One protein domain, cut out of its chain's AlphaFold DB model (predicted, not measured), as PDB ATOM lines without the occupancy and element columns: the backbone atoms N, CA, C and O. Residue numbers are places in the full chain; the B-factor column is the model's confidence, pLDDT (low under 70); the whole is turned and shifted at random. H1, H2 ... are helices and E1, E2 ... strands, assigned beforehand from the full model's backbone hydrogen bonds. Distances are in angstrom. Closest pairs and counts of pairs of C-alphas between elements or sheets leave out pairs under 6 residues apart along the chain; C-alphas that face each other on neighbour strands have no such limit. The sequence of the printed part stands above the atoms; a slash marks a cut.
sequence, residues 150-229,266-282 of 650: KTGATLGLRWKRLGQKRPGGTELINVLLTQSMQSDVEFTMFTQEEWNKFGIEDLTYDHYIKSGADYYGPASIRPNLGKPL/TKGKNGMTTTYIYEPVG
ATOM      1  N   LYS A 150     -47.663   7.234  10.965       88.81
ATOM      2  CA  LYS A 150     -46.233   7.347  11.260       88.81
ATOM      3  C   LYS A 150     -46.041   7.843  12.695       88.81
ATOM      4  O   LYS A 150     -46.177   9.033  12.968       88.81
ATOM      5  N   THR A 151     -45.728   6.938  13.612       78.25
ATOM      6  CA  THR A 151     -45.303   7.244  14.978       78.25
ATOM      7  C   THR A 151     -43.776   7.349  14.993       78.25
ATOM      8  O   THR A 151     -43.030   6.388  15.157       78.25
ATOM      9  N   GLY A 152     -43.276   8.558  14.725       64.44
ATOM     10  CA  GLY A 152     -41.848   8.855  14.806       64.44
ATOM     11  C   GLY A 152     -41.423   9.037  16.257       64.44
ATOM     12  O   GLY A 152     -41.491  10.147  16.772       64.44
ATOM     13  N   ALA A 153     -40.985   7.969  16.920       64.19
ATOM     14  CA  ALA A 153     -40.165   8.114  18.113       64.19
ATOM     15  C   ALA A 153     -38.710   8.226  17.649       64.19
ATOM     16  O   ALA A 153     -38.087   7.222  17.310       64.19
ATOM     17  N   THR A 154     -38.173   9.445  17.594       74.94
ATOM     18  CA  THR A 154     -36.737   9.647  17.395       74.94
ATOM     19  C   THR A 154     -36.003   8.999  18.566       74.94
ATOM     20  O   THR A 154     -36.031   9.472  19.707       74.94
ATOM     21  N   LEU A 155     -35.391   7.852  18.273       80.19
ATOM     22  CA  LEU A 155     -34.471   7.159  19.159       80.19
ATOM     23  C   LEU A 155     -33.434   8.160  19.683       80.19
ATOM     24  O   LEU A 155     -32.868   8.936  18.918       80.19
ATOM     25  N   GLY A 156     -33.222   8.160  20.998       85.44
ATOM     26  CA  GLY A 156     -32.233   9.024  21.645       85.44
ATOM     27  C   GLY A 156     -32.803  10.272  22.301       85.44
ATOM     28  O   GLY A 156     -32.181  10.778  23.225       85.44
ATOM     29  N   LEU A 157     -34.017  10.710  21.954       90.06
ATOM     30  CA  LEU A 157     -34.630  11.861  22.636       90.06
ATOM     31  C   LEU A 157     -35.178  11.528  24.022       90.06
ATOM     32  O   LEU A 157     -35.525  12.429  24.776       90.06
ATOM     33  N   ARG A 158     -35.282  10.244  24.374       92.62
ATOM     34  CA  ARG A 158     -35.708   9.814  25.704       92.62
ATOM     35  C   ARG A 158     -34.873   8.641  26.170       92.62
ATOM     36  O   ARG A 158     -34.653   7.696  25.416       92.62
ATOM     37  N   TRP A 159     -34.468   8.689  27.426       95.19
ATOM     38  CA  TRP A 159     -33.659   7.677  28.090       95.19
ATOM     39  C   TRP A 159     -34.312   7.267  29.398       95.19
ATOM     40  O   TRP A 159     -35.010   8.065  30.021       95.19
ATOM     41  N   LYS A 160     -34.117   6.008  29.779       95.50
ATOM     42  CA  LYS A 160     -34.610   5.423  31.024       95.50
ATOM     43  C   LYS A 160     -33.450   4.819  31.801       95.50
ATOM     44  O   LYS A 160     -32.561   4.206  31.203       95.50
ATOM     45  N   ARG A 161     -33.481   4.944  33.124       96.69
ATOM     46  CA  ARG A 161     -32.557   4.243  34.019       96.69
ATOM     47  C   ARG A 161     -32.840   2.737  33.973       96.69
ATOM     48  O   ARG A 161     -33.975   2.299  34.130       96.69
ATOM     49  N   LEU A 162     -31.801   1.943  33.738       96.25
ATOM     50  CA  LEU A 162     -31.820   0.474  33.724       96.25
ATOM     51  C   LEU A 162     -31.339  -0.125  35.060       96.25
ATOM     52  O   LEU A 162     -31.499  -1.322  35.293       96.25
ATOM     53  N   GLY A 163     -30.789   0.713  35.945       96.62
ATOM     54  CA  GLY A 163     -30.288   0.350  37.271       96.62
ATOM     55  C   GLY A 163     -28.784   0.072  37.287       96.62
ATOM     56  O   GLY A 163     -28.078   0.324  36.316       96.62
ATOM     57  N   GLN A 164     -28.285  -0.475  38.396       97.44
ATOM     58  CA  GLN A 164     -26.847  -0.698  38.620       97.44
ATOM     59  C   GLN A 164     -26.291  -1.948  37.923       97.44
ATOM     60  O   GLN A 164     -25.077  -2.117  37.797       97.44
ATOM     61  N   LYS A 165     -27.163  -2.862  37.483       97.69
ATOM     62  CA  LYS A 165     -26.747  -4.078  36.779       97.69
ATOM     63  C   LYS A 165     -26.518  -3.751  35.308       97.69
ATOM     64  O   LYS A 165     -27.402  -3.206  34.653       97.69
ATOM     65  N   ARG A 166     -25.352  -4.142  34.789       97.81
ATOM     66  CA  ARG A 166     -25.002  -3.959  33.376       97.81
ATOM     67  C   ARG A 166     -26.057  -4.627  32.473       97.81
ATOM     68  O   ARG A 166     -26.275  -5.834  32.628       97.81
ATOM     69  N   PRO A 167     -26.705  -3.884  31.561       97.00
ATOM     70  CA  PRO A 167     -27.619  -4.451  30.576       97.00
ATOM     71  C   PRO A 167     -26.865  -5.323  29.564       97.00
ATOM     72  O   PRO A 167     -25.671  -5.130  29.333       97.00
ATOM     73  N   GLY A 168     -27.567  -6.263  28.928       94.69
ATOM     74  CA  GLY A 168     -27.080  -6.847  27.675       94.69
ATOM     75  C   GLY A 168     -27.183  -5.811  26.552       94.69
ATOM     76  O   GLY A 168     -28.145  -5.046  26.539       94.69
ATOM     77  N   GLY A 169     -26.202  -5.766  25.648       96.12
ATOM     78  CA  GLY A 169     -26.172  -4.815  24.531       96.12
ATOM     79  C   GLY A 169     -24.813  -4.137  24.342       96.12
ATOM     80  O   GLY A 169     -23.805  -4.589  24.899       96.12
ATOM     81  N   THR A 170     -24.794  -3.034  23.593       97.25
ATOM     82  CA  THR A 170     -23.574  -2.267  23.293       97.25
ATOM     83  C   THR A 170     -23.493  -1.027  24.177       97.25
ATOM     84  O   THR A 170     -24.391  -0.187  24.180       97.25
ATOM     85  N   GLU A 171     -22.401  -0.891  24.926       97.62
ATOM     86  CA  GLU A 171     -22.145   0.305  25.728       97.62
ATOM     87  C   GLU A 171     -21.676   1.459  24.836       97.62
ATOM     88  O   GLU A 171     -20.661   1.354  24.149       97.62
ATOM     89  N   LEU A 172     -22.398   2.573  24.864       97.56
ATOM     90  CA  LEU A 172     -22.005   3.820  24.231       97.56
ATOM     91  C   LEU A 172     -21.011   4.559  25.111       97.56
ATOM     92  O   LEU A 172     -21.307   4.919  26.250       97.56
ATOM     93  N   ILE A 173     -19.854   4.860  24.537       97.50
ATOM     94  CA  ILE A 173     -18.837   5.691  25.175       97.50
ATOM     95  C   ILE A 173     -19.016   7.116  24.651       97.50
ATOM     96  O   ILE A 173     -18.488   7.476  23.603       97.50
ATOM     97  N   ASN A 174     -19.797   7.929  25.368       97.62
ATOM     98  CA  ASN A 174     -20.036   9.326  25.007       97.62
ATOM     99  C   ASN A 174     -20.024  10.220  26.251       97.62
ATOM    100  O   ASN A 174     -20.963  10.212  27.042       97.62
ATOM    101  N   VAL A 175     -18.959  11.008  26.415       97.62
ATOM    102  CA  VAL A 175     -18.735  11.817  27.626       97.62
ATOM    103  C   VAL A 175     -19.858  12.831  27.854       97.62
ATOM    104  O   VAL A 175     -20.306  12.990  28.988       97.62
ATOM    105  N   LEU A 176     -20.341  13.482  26.792       97.31
ATOM    106  CA  LEU A 176     -21.397  14.493  26.882       97.31
ATOM    107  C   LEU A 176     -22.731  13.868  27.303       97.31
ATOM    108  O   LEU A 176     -23.392  14.371  28.212       97.31
ATOM    109  N   LEU A 177     -23.090  12.730  26.704       96.75
ATOM    110  CA  LEU A 177     -24.294  11.996  27.075       96.75
ATOM    111  C   LEU A 177     -24.180  11.458  28.512       96.75
ATOM    112  O   LEU A 177     -25.105  11.645  29.296       96.75
ATOM    113  N   THR A 178     -23.035  10.884  28.904       97.00
ATOM    114  CA  THR A 178     -22.786  10.440  30.287       97.00
ATOM    115  C   THR A 178     -22.964  11.588  31.280       97.00
ATOM    116  O   THR A 178     -23.648  11.415  32.283       97.00
ATOM    117  N   GLN A 179     -22.403  12.769  31.006       96.44
ATOM    118  CA  GLN A 179     -22.549  13.942  31.875       96.44
ATOM    119  C   GLN A 179     -24.009  14.391  31.986       96.44
ATOM    120  O   GLN A 179     -24.485  14.669  33.085       96.44
ATOM    121  N   SER A 180     -24.751  14.388  30.876       95.69
ATOM    122  CA  SER A 180     -26.171  14.761  30.880       95.69
ATOM    123  C   SER A 180     -27.067  13.787  31.670       95.69
ATOM    124  O   SER A 180     -28.126  14.174  32.164       95.69
ATOM    125  N   MET A 181     -26.610  12.543  31.864       95.62
ATOM    126  CA  MET A 181     -27.286  11.495  32.642       95.62
ATOM    127  C   MET A 181     -26.883  11.461  34.118       95.62
ATOM    128  O   MET A 181     -27.254  10.528  34.824       95.62
ATOM    129  N   GLN A 182     -26.080  12.407  34.610       93.44
ATOM    130  CA  GLN A 182     -25.705  12.432  36.033       93.44
ATOM    131  C   GLN A 182     -26.847  12.898  36.940       93.44
ATOM    132  O   GLN A 182     -26.769  12.745  38.158       93.44
ATOM    133  N   SER A 183     -27.906  13.467  36.362       84.12
ATOM    134  CA  SER A 183     -29.117  13.762  37.114       84.12
ATOM    135  C   SER A 183     -29.775  12.444  37.549       84.12
ATOM    136  O   SER A 183     -29.958  11.532  36.744       84.12
ATOM    137  N   ASP A 184     -30.108  12.314  38.838       80.62
ATOM    138  CA  ASP A 184     -30.663  11.086  39.449       80.62
ATOM    139  C   ASP A 184     -32.145  10.861  39.061       80.62
ATOM    140  O   ASP A 184     -32.978  10.431  39.858       80.62
ATOM    141  N   VAL A 185     -32.502  11.220  37.826       87.94
ATOM    142  CA  VAL A 185     -33.855  11.156  37.283       87.94
ATOM    143  C   VAL A 185     -34.057   9.796  36.617       87.94
ATOM    144  O   VAL A 185     -33.183   9.272  35.929       87.94
ATOM    145  N   GLU A 186     -35.234   9.204  36.818       88.00
ATOM    146  CA  GLU A 186     -35.597   7.917  36.212       88.00
ATOM    147  C   GLU A 186     -35.681   7.996  34.677       88.00
ATOM    148  O   GLU A 186     -35.367   7.026  33.980       88.00
ATOM    149  N   PHE A 187     -36.053   9.170  34.154       88.69
ATOM    150  CA  PHE A 187     -36.152   9.458  32.729       88.69
ATOM    151  C   PHE A 187     -35.532  10.808  32.387       88.69
ATOM    152  O   PHE A 187     -35.840  11.812  33.025       88.69
ATOM    153  N   THR A 188     -34.771  10.842  31.298       91.81
ATOM    154  CA  THR A 188     -34.206  12.080  30.745       91.81
ATOM    155  C   THR A 188     -34.716  12.259  29.325       91.81
ATOM    156  O   THR A 188     -34.725  11.303  28.545       91.81
ATOM    157  N   MET A 189     -35.177  13.467  28.997       92.12
ATOM    158  CA  MET A 189     -35.547  13.847  27.636       92.12
ATOM    159  C   MET A 189     -34.550  14.862  27.094       92.12
ATOM    160  O   MET A 189     -34.212  15.812  27.791       92.12
ATOM    161  N   PHE A 190     -34.124  14.660  25.853       93.81
ATOM    162  CA  PHE A 190     -33.281  15.593  25.119       93.81
ATOM    163  C   PHE A 190     -34.068  16.225  23.987       93.81
ATOM    164  O   PHE A 190     -34.889  15.583  23.326       93.81
ATOM    165  N   THR A 191     -33.777  17.489  23.737       93.00
ATOM    166  CA  THR A 191     -34.146  18.159  22.497       93.00
ATOM    167  C   THR A 191     -33.322  17.602  21.334       93.00
ATOM    168  O   THR A 191     -32.241  17.036  21.515       93.00
ATOM    169  N   GLN A 192     -33.806  17.787  20.103       89.25
ATOM    170  CA  GLN A 192     -33.056  17.374  18.915       89.25
ATOM    171  C   GLN A 192     -31.699  18.091  18.817       89.25
ATOM    172  O   GLN A 192     -30.724  17.499  18.366       89.25
ATOM    173  N   GLU A 193     -31.611  19.346  19.261       93.00
ATOM    174  CA  GLU A 193     -30.367  20.124  19.255       93.00
ATOM    175  C   GLU A 193     -29.324  19.565  20.227       93.00
ATOM    176  O   GLU A 193     -28.150  19.466  19.875       93.00
ATOM    177  N   GLU A 194     -29.738  19.162  21.431       95.25
ATOM    178  CA  GLU A 194     -28.866  18.477  22.393       95.25
ATOM    179  C   GLU A 194     -28.420  17.118  21.859       95.25
ATOM    180  O   GLU A 194     -27.231  16.809  21.890       95.25
ATOM    181  N   TRP A 195     -29.355  16.348  21.292       94.50
ATOM    182  CA  TRP A 195     -29.046  15.050  20.700       94.50
ATOM    183  C   TRP A 195     -28.012  15.163  19.574       94.50
ATOM    184  O   TRP A 195     -27.046  14.402  19.526       94.50
ATOM    185  N   ASN A 196     -28.156  16.176  18.716       92.81
ATOM    186  CA  ASN A 196     -27.203  16.448  17.646       92.81
ATOM    187  C   ASN A 196     -25.799  16.784  18.182       92.81
ATOM    188  O   ASN A 196     -24.811  16.398  17.560       92.81
ATOM    189  N   LYS A 197     -25.684  17.452  19.342       96.62
ATOM    190  CA  LYS A 197     -24.385  17.756  19.976       96.62
ATOM    191  C   LYS A 197     -23.673  16.512  20.502       96.62
ATOM    192  O   LYS A 197     -22.452  16.538  20.629       96.62
ATOM    193  N   PHE A 198     -24.399  15.431  20.792       96.06
ATOM    194  CA  PHE A 198     -23.772  14.176  21.204       96.06
ATOM    195  C   PHE A 198     -23.058  13.469  20.047       96.06
ATOM    196  O   PHE A 198     -22.161  12.675  20.315       96.06
ATOM    197  N   GLY A 199     -23.410  13.752  18.785       95.75
ATOM    198  CA  GLY A 199     -22.750  13.151  17.618       95.75
ATOM    199  C   GLY A 199     -22.972  11.639  17.485       95.75
ATOM    200  O   GLY A 199     -22.091  10.932  17.011       95.75
ATOM    201  N   ILE A 200     -24.120  11.131  17.948       94.38
ATOM    202  CA  ILE A 200     -24.483   9.708  17.877       94.38
ATOM    203  C   ILE A 200     -25.410   9.500  16.672       94.38
ATOM    204  O   ILE A 200     -26.535  10.003  16.661       94.38
ATOM    205  N   GLU A 201     -24.955   8.756  15.663       90.75
ATOM    206  CA  GLU A 201     -25.678   8.578  14.390       90.75
ATOM    207  C   GLU A 201     -26.373   7.214  14.249       90.75
ATOM    208  O   GLU A 201     -27.355   7.085  13.514       90.75
ATOM    209  N   ASP A 202     -25.893   6.199  14.960       89.44
ATOM    210  CA  ASP A 202     -26.280   4.793  14.830       89.44
ATOM    211  C   ASP A 202     -26.949   4.252  16.102       89.44
ATOM    212  O   ASP A 202     -26.756   3.101  16.490       89.44
ATOM    213  N   LEU A 203     -27.757   5.077  16.778       92.62
ATOM    214  CA  LEU A 203     -28.412   4.658  18.015       92.62
ATOM    215  C   LEU A 203     -29.398   3.502  17.778       92.62
ATOM    216  O   LEU A 203     -30.362   3.642  17.027       92.62
ATOM    217  N   THR A 204     -29.212   2.399  18.503       91.12
ATOM    218  CA  THR A 204     -30.148   1.265  18.541       91.12
ATOM    219  C   THR A 204     -30.785   1.120  19.927       91.12
ATOM    220  O   THR A 204     -30.341   1.729  20.897       91.12
ATOM    221  N   TYR A 205     -31.838   0.304  20.050       90.56
ATOM    222  CA  TYR A 205     -32.478   0.029  21.348       90.56
ATOM    223  C   TYR A 205     -31.597  -0.780  22.310       90.56
ATOM    224  O   TYR A 205     -31.824  -0.721  23.518       90.56
ATOM    225  N   ASP A 206     -30.612  -1.508  21.782       94.25
ATOM    226  CA  ASP A 206     -29.676  -2.321  22.567       94.25
ATOM    227  C   ASP A 206     -28.471  -1.500  23.041       94.25
ATOM    228  O   ASP A 206     -27.584  -2.007  23.729       94.25
ATOM    229  N   HIS A 207     -28.419  -0.220  22.676       96.19
ATOM    230  CA  HIS A 207     -27.420   0.690  23.195       96.19
ATOM    231  C   HIS A 207     -27.748   1.081  24.633       96.19
ATOM    232  O   HIS A 207     -28.895   1.343  24.989       96.19
ATOM    233  N   TYR A 208     -26.726   1.160  25.472       97.50
ATOM    234  CA  TYR A 208     -26.836   1.708  26.819       97.50
ATOM    235  C   TYR A 208     -25.617   2.561  27.135       97.50
ATOM    236  O   TYR A 208     -24.593   2.453  26.480       97.50
ATOM    237  N   ILE A 209     -25.703   3.408  28.151       97.75
ATOM    238  CA  ILE A 209     -24.593   4.224  28.630       97.75
ATOM    239  C   ILE A 209     -24.461   4.079  30.137       97.75
ATOM    240  O   ILE A 209     -25.461   3.988  30.853       97.75
ATOM    241  N   LYS A 210     -23.224   4.045  30.629       98.06
ATOM    242  CA  LYS A 210     -22.940   4.096  32.060       98.06
ATOM    243  C   LYS A 210     -22.811   5.551  32.508       98.06
ATOM    244  O   LYS A 210     -22.028   6.312  31.938       98.06
ATOM    245  N   SER A 211     -23.562   5.925  33.538       97.44
ATOM    246  CA  SER A 211     -23.482   7.234  34.188       97.44
ATOM    247  C   SER A 211     -23.481   7.058  35.702       97.44
ATOM    248  O   SER A 211     -24.451   6.593  36.298       97.44
ATOM    249  N   GLY A 212     -22.351   7.381  36.332       96.31
ATOM    250  CA  GLY A 212     -22.148   7.136  37.757       96.31
ATOM    251  C   GLY A 212     -22.215   5.643  38.102       96.31
ATOM    252  O   GLY A 212     -21.445   4.836  37.569       96.31
ATOM    253  N   ALA A 213     -23.119   5.289  39.017       96.81
ATOM    254  CA  ALA A 213     -23.339   3.913  39.467       96.81
ATOM    255  C   ALA A 213     -24.363   3.144  38.614       96.81
ATOM    256  O   ALA A 213     -24.487   1.929  38.766       96.81
ATOM    257  N   ASP A 214     -25.084   3.829  37.727       97.81
ATOM    258  CA  ASP A 214     -26.224   3.281  37.007       97.81
ATOM    259  C   ASP A 214     -25.995   3.232  35.498       97.81
ATOM    260  O   ASP A 214     -25.175   3.949  34.918       97.81
ATOM    261  N   TYR A 215     -26.757   2.356  34.859       97.81
ATOM    262  CA  TYR A 215     -26.860   2.261  33.417       97.81
ATOM    263  C   TYR A 215     -28.167   2.893  32.959       97.81
ATOM    264  O   TYR A 215     -29.200   2.779  33.620       97.81
ATOM    265  N   TYR A 216     -28.123   3.527  31.797       97.44
ATOM    266  CA  TYR A 216     -29.260   4.152  31.139       97.44
ATOM    267  C   TYR A 216     -29.346   3.611  29.717       97.44
ATOM    268  O   TYR A 216     -28.322   3.374  29.086       97.44
ATOM    269  N   GLY A 217     -30.550   3.411  29.198       96.12
ATOM    270  CA  GLY A 217     -30.768   3.032  27.800       96.12
ATOM    271  C   GLY A 217     -31.821   3.923  27.163       96.12
ATOM    272  O   GLY A 217     -32.580   4.567  27.899       96.12
ATOM    273  N   PRO A 218     -31.923   3.961  25.825       95.00
ATOM    274  CA  PRO A 218     -33.023   4.621  25.150       95.00
ATOM    275  C   PRO A 218     -34.330   4.134  25.764       95.00
ATOM    276  O   PRO A 218     -34.598   2.930  25.869       95.00
ATOM    277  N   ALA A 219     -35.144   5.074  26.232       91.19
ATOM    278  CA  ALA A 219     -36.482   4.758  26.661       91.19
ATOM    279  C   ALA A 219     -37.199   4.296  25.405       91.19
ATOM    280  O   ALA A 219     -37.573   5.090  24.544       91.19
ATOM    281  N   SER A 220     -37.337   2.983  25.292       70.50
ATOM    282  CA  SER A 220     -38.192   2.347  24.323       70.50
ATOM    283  C   SER A 220     -39.604   2.875  24.554       70.50
ATOM    284  O   SER A 220     -40.398   2.247  25.247       70.50
ATOM    285  N   ILE A 221     -39.955   3.991  23.914       62.12
ATOM    286  CA  ILE A 221     -41.310   4.186  23.421       62.12
ATOM    287  C   ILE A 221     -41.416   3.217  22.242       62.12
ATOM    288  O   ILE A 221     -41.509   3.603  21.088       62.12
ATOM    289  N   ARG A 222     -41.287   1.920  22.524       63.22
ATOM    290  CA  ARG A 222     -42.068   0.952  21.798       63.22
ATOM    291  C   ARG A 222     -43.377   1.040  22.562       63.22
ATOM    292  O   ARG A 222     -43.432   0.530  23.684       63.22
ATOM    293  N   PRO A 223     -44.421   1.711  22.042       56.97
ATOM    294  CA  PRO A 223     -45.764   1.330  22.442       56.97
ATOM    295  C   PRO A 223     -45.842  -0.206  22.407       56.97
ATOM    296  O   PRO A 223     -45.021  -0.868  21.767       56.97
ATOM    297  N   ASN A 224     -46.808  -0.820  23.072       66.38
ATOM    298  CA  ASN A 224     -47.131  -2.216  22.779       66.38
ATOM    299  C   ASN A 224     -47.677  -2.307  21.335       66.38
ATOM    300  O   ASN A 224     -48.863  -2.520  21.124       66.38
ATOM    301  N   LEU A 225     -46.807  -2.093  20.345       71.69
ATOM    302  CA  LEU A 225     -47.061  -1.965  18.912       71.69
ATOM    303  C   LEU A 225     -47.491  -3.298  18.301       71.69
ATOM    304  O   LEU A 225     -47.927  -3.349  17.159       71.69
ATOM    305  N   GLY A 226     -47.372  -4.370  19.085       85.12
ATOM    306  CA  GLY A 226     -47.711  -5.729  18.721       85.12
ATOM    307  C   GLY A 226     -46.592  -6.416  17.944       85.12
ATOM    308  O   GLY A 226     -45.444  -6.392  18.387       85.12
ATOM    309  N   LYS A 227     -46.919  -7.118  16.860       89.81
ATOM    310  CA  LYS A 227     -45.983  -7.940  16.087       89.81
ATOM    311  C   LYS A 227     -45.370  -7.118  14.941       89.81
ATOM    312  O   LYS A 227     -46.128  -6.513  14.181       89.81
ATOM    313  N   PRO A 228     -44.035  -7.106  14.783       91.56
ATOM    314  CA  PRO A 228     -43.410  -6.475  13.627       91.56
ATOM    315  C   PRO A 228     -43.838  -7.196  12.348       91.56
ATOM    316  O   PRO A 228     -43.899  -8.427  12.299       91.56
ATOM    317  N   LEU A 229     -44.127  -6.419  11.316       94.56
ATOM    318  CA  LEU A 229     -44.484  -6.891   9.993       94.56
ATOM    319  C   LEU A 229     -43.305  -6.619   9.061       94.56
ATOM    320  O   LEU A 229     -43.216  -5.568   8.436       94.56
ATOM    321  N   THR A 266     -34.478   4.946   8.266       83.25
ATOM    322  CA  THR A 266     -34.050   5.922   7.256       83.25
ATOM    323  C   THR A 266     -32.786   6.622   7.723       83.25
ATOM    324  O   THR A 266     -32.738   7.135   8.836       83.25
ATOM    325  N   LYS A 267     -31.750   6.657   6.884       80.19
ATOM    326  CA  LYS A 267     -30.568   7.485   7.146       80.19
ATOM    327  C   LYS A 267     -30.825   8.894   6.623       80.19
ATOM    328  O   LYS A 267     -31.077   9.081   5.433       80.19
ATOM    329  N   GLY A 268     -30.798   9.872   7.519       78.44
ATOM    330  CA  GLY A 268     -30.855  11.287   7.181       78.44
ATOM    331  C   GLY A 268     -29.602  11.739   6.429       78.44
ATOM    332  O   GLY A 268     -28.571  11.068   6.428       78.44
ATOM    333  N   LYS A 269     -29.670  12.920   5.800       78.44
ATOM    334  CA  LYS A 269     -28.522  13.529   5.096       78.44
ATOM    335  C   LYS A 269     -27.318  13.786   6.010       78.44
ATOM    336  O   LYS A 269     -26.201  13.890   5.527       78.44
ATOM    337  N   ASN A 270     -27.563  13.903   7.310       69.19
ATOM    338  CA  ASN A 270     -26.565  14.089   8.356       69.19
ATOM    339  C   ASN A 270     -26.022  12.760   8.914       69.19
ATOM    340  O   ASN A 270     -25.489  12.766  10.013       69.19
ATOM    341  N   GLY A 271     -26.246  11.626   8.242       71.75
ATOM    342  CA  GLY A 271     -25.819  10.305   8.721       71.75
ATOM    343  C   GLY A 271     -26.716   9.700   9.807       71.75
ATOM    344  O   GLY A 271     -26.732   8.479   9.961       71.75
ATOM    345  N   MET A 272     -27.543  10.508  10.487       63.81
ATOM    346  CA  MET A 272     -28.400  10.028  11.573       63.81
ATOM    347  C   MET A 272     -29.444   9.038  11.089       63.81
ATOM    348  O   MET A 272     -30.244   9.305  10.189       63.81
ATOM    349  N   THR A 273     -29.483   7.908  11.768       69.19
ATOM    350  CA  THR A 273     -30.466   6.868  11.541       69.19
ATOM    351  C   THR A 273     -31.746   7.219  12.297       69.19
ATOM    352  O   THR A 273     -31.774   7.245  13.523       69.19
ATOM    353  N   THR A 274     -32.819   7.521  11.567       74.31
ATOM    354  CA  THR A 274     -34.155   7.721  12.130       74.31
ATOM    355  C   THR A 274     -34.996   6.482  11.887       74.31
ATOM    356  O   THR A 274     -35.330   6.152  10.744       74.31
ATOM    357  N   THR A 275     -35.361   5.818  12.976       80.00
ATOM    358  CA  THR A 275     -36.367   4.761  12.969       80.00
ATOM    359  C   THR A 275     -37.755   5.387  13.003       80.00
ATOM    360  O   THR A 275     -38.088   6.156  13.905       80.00
ATOM    361  N   TYR A 276     -38.580   5.046  12.021       84.12
ATOM    362  CA  TYR A 276     -40.001   5.358  12.020       84.12
ATOM    363  C   TYR A 276     -40.802   4.089  12.221       84.12
ATOM    364  O   TYR A 276     -40.521   3.061  11.609       84.12
ATOM    365  N   ILE A 277     -41.831   4.192  13.047       85.69
ATOM    366  CA  ILE A 277     -42.776   3.117  13.275       85.69
ATOM    367  C   ILE A 277     -44.071   3.512  12.577       85.69
ATOM    368  O   ILE A 277     -44.525   4.650  12.680       85.69
ATOM    369  N   TYR A 278     -44.638   2.592  11.814       88.19
ATOM    370  CA  TYR A 278     -45.913   2.771  11.141       88.19
ATOM    371  C   TYR A 278     -46.918   1.792  11.722       88.19
ATOM    372  O   TYR A 278     -46.689   0.584  11.724       88.19
ATOM    373  N   GLU A 279     -48.046   2.315  12.183       90.06
ATOM    374  CA  GLU A 279     -49.142   1.532  12.753       90.06
ATOM    375  C   GLU A 279     -50.375   1.632  11.847       90.06
ATOM    376  O   GLU A 279     -50.719   2.740  11.425       90.06
ATOM    377  N   PRO A 280     -51.084   0.531  11.555       90.50
ATOM    378  CA  PRO A 280     -52.310   0.580  10.783       90.50
ATOM    379  C   PRO A 280     -53.393   1.293  11.596       90.50
ATOM    380  O   PRO A 280     -53.776   0.877  12.690       90.50
ATOM    381  N   VAL A 281     -53.932   2.369  11.039       90.12
ATOM    382  CA  VAL A 281     -55.075   3.081  11.597       90.12
ATOM    383  C   VAL A 281     -56.323   2.312  11.199       90.12
ATOM    384  O   VAL A 281     -56.769   2.355  10.054       90.12
ATOM    385  N   GLY A 282     -56.892   1.571  12.144       79.75
ATOM    386  CA  GLY A 282     -58.236   1.046  11.961       79.75
ATOM    387  C   GLY A 282     -59.248   2.177  12.043       79.75
ATOM    388  O   GLY A 282     -59.254   2.907  13.033       79.75
TER     389      GLY A 282
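This is residues 150 to 229 and 266 to 282 of the 650 residues of an uncharacterized protein of Rhodothermaceae bacterium TMED105 (UniProt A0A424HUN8). What is the main picture? A small, strongly twisted sheet of four strands, E2, E1, E4 and E3, has the short helix H1 beside its edge strand E3, and the short helix H2 lies close to H1. The long strand E5 lies apart from this group, toward the other end of the domain. How is it made up? The printed part has 97 residues, with E1, H1, E2, H2, E3, E4 and E5 along the chain; the sheet is antiparallel in the order E2, E1, E4, E3, and the class is mixed, helices and strands, with under half of the residues in named elements. The whole is compact, with a radius of gyration of the C-alphas of 13.9 A and spans of 44 by 30 by 21 A.

How do the strands pair? E1, residues 158 to 163, is antiparallel to E4, residues 214 to 218, with N 162 and O 215 at 2.7 A, and to E2, residues 187 to 189, with N 159 and O 188 at 2.9 A. E4 forms a hairpin with E3, residues 207 to 211, with N 209 and O 216 at 2.8 A. Where are the helices? H1, residues 175 to 180, is on the sheet at a height of 4.6 A, over none of its strands; its closest C-alphas to E3 are those of Thr 178 and Ser 211, 5.1 A apart. H2, residues 192 to 198, is not on the sheet; it is close to H1 but not clearly touching, with the C-alphas of Leu 176 and Phe 198 closest at 6.2 A, at a steep tilt of 41 degrees, opposite ways. In both helices every O i to N i+4 pair is within hydrogen-bond range. What of E5, residues 273 to 281? It is apart from E1, E2, E3, E4, H1 and H2, and pairs with no named strand, but residues 150 to 151 pair with its residues 277 to 278, antiparallel.

Where does E1 begin? C-alpha 158 is at (-35.708, 9.814, 25.704), and E1 is 15.9 A long. How long are the others? E3 measures 13.4 A, E4 13.7 A, H2 10.1 A, H1 8.6 A and E2 6.8 A. Where does E5 end? It runs 24.9 A to C-alpha 281 at (-55.075, 3.081, 11.597).

How large is it? The two C-alphas farthest apart, those of Gly 212 and Gly 282, are 44.8 A apart. Is anything cut out? Residues 230 to 265 are not printed, and C-alphas 229 and 266 are 16.7 A apart across the cut. Which link is long, and where is confidence low? Of the links printed whole, E1 to H1 is long, with 11 residues; pLDDT is under 70 at residues 152 to 153, 221 to 224, 270 and 272 to 273.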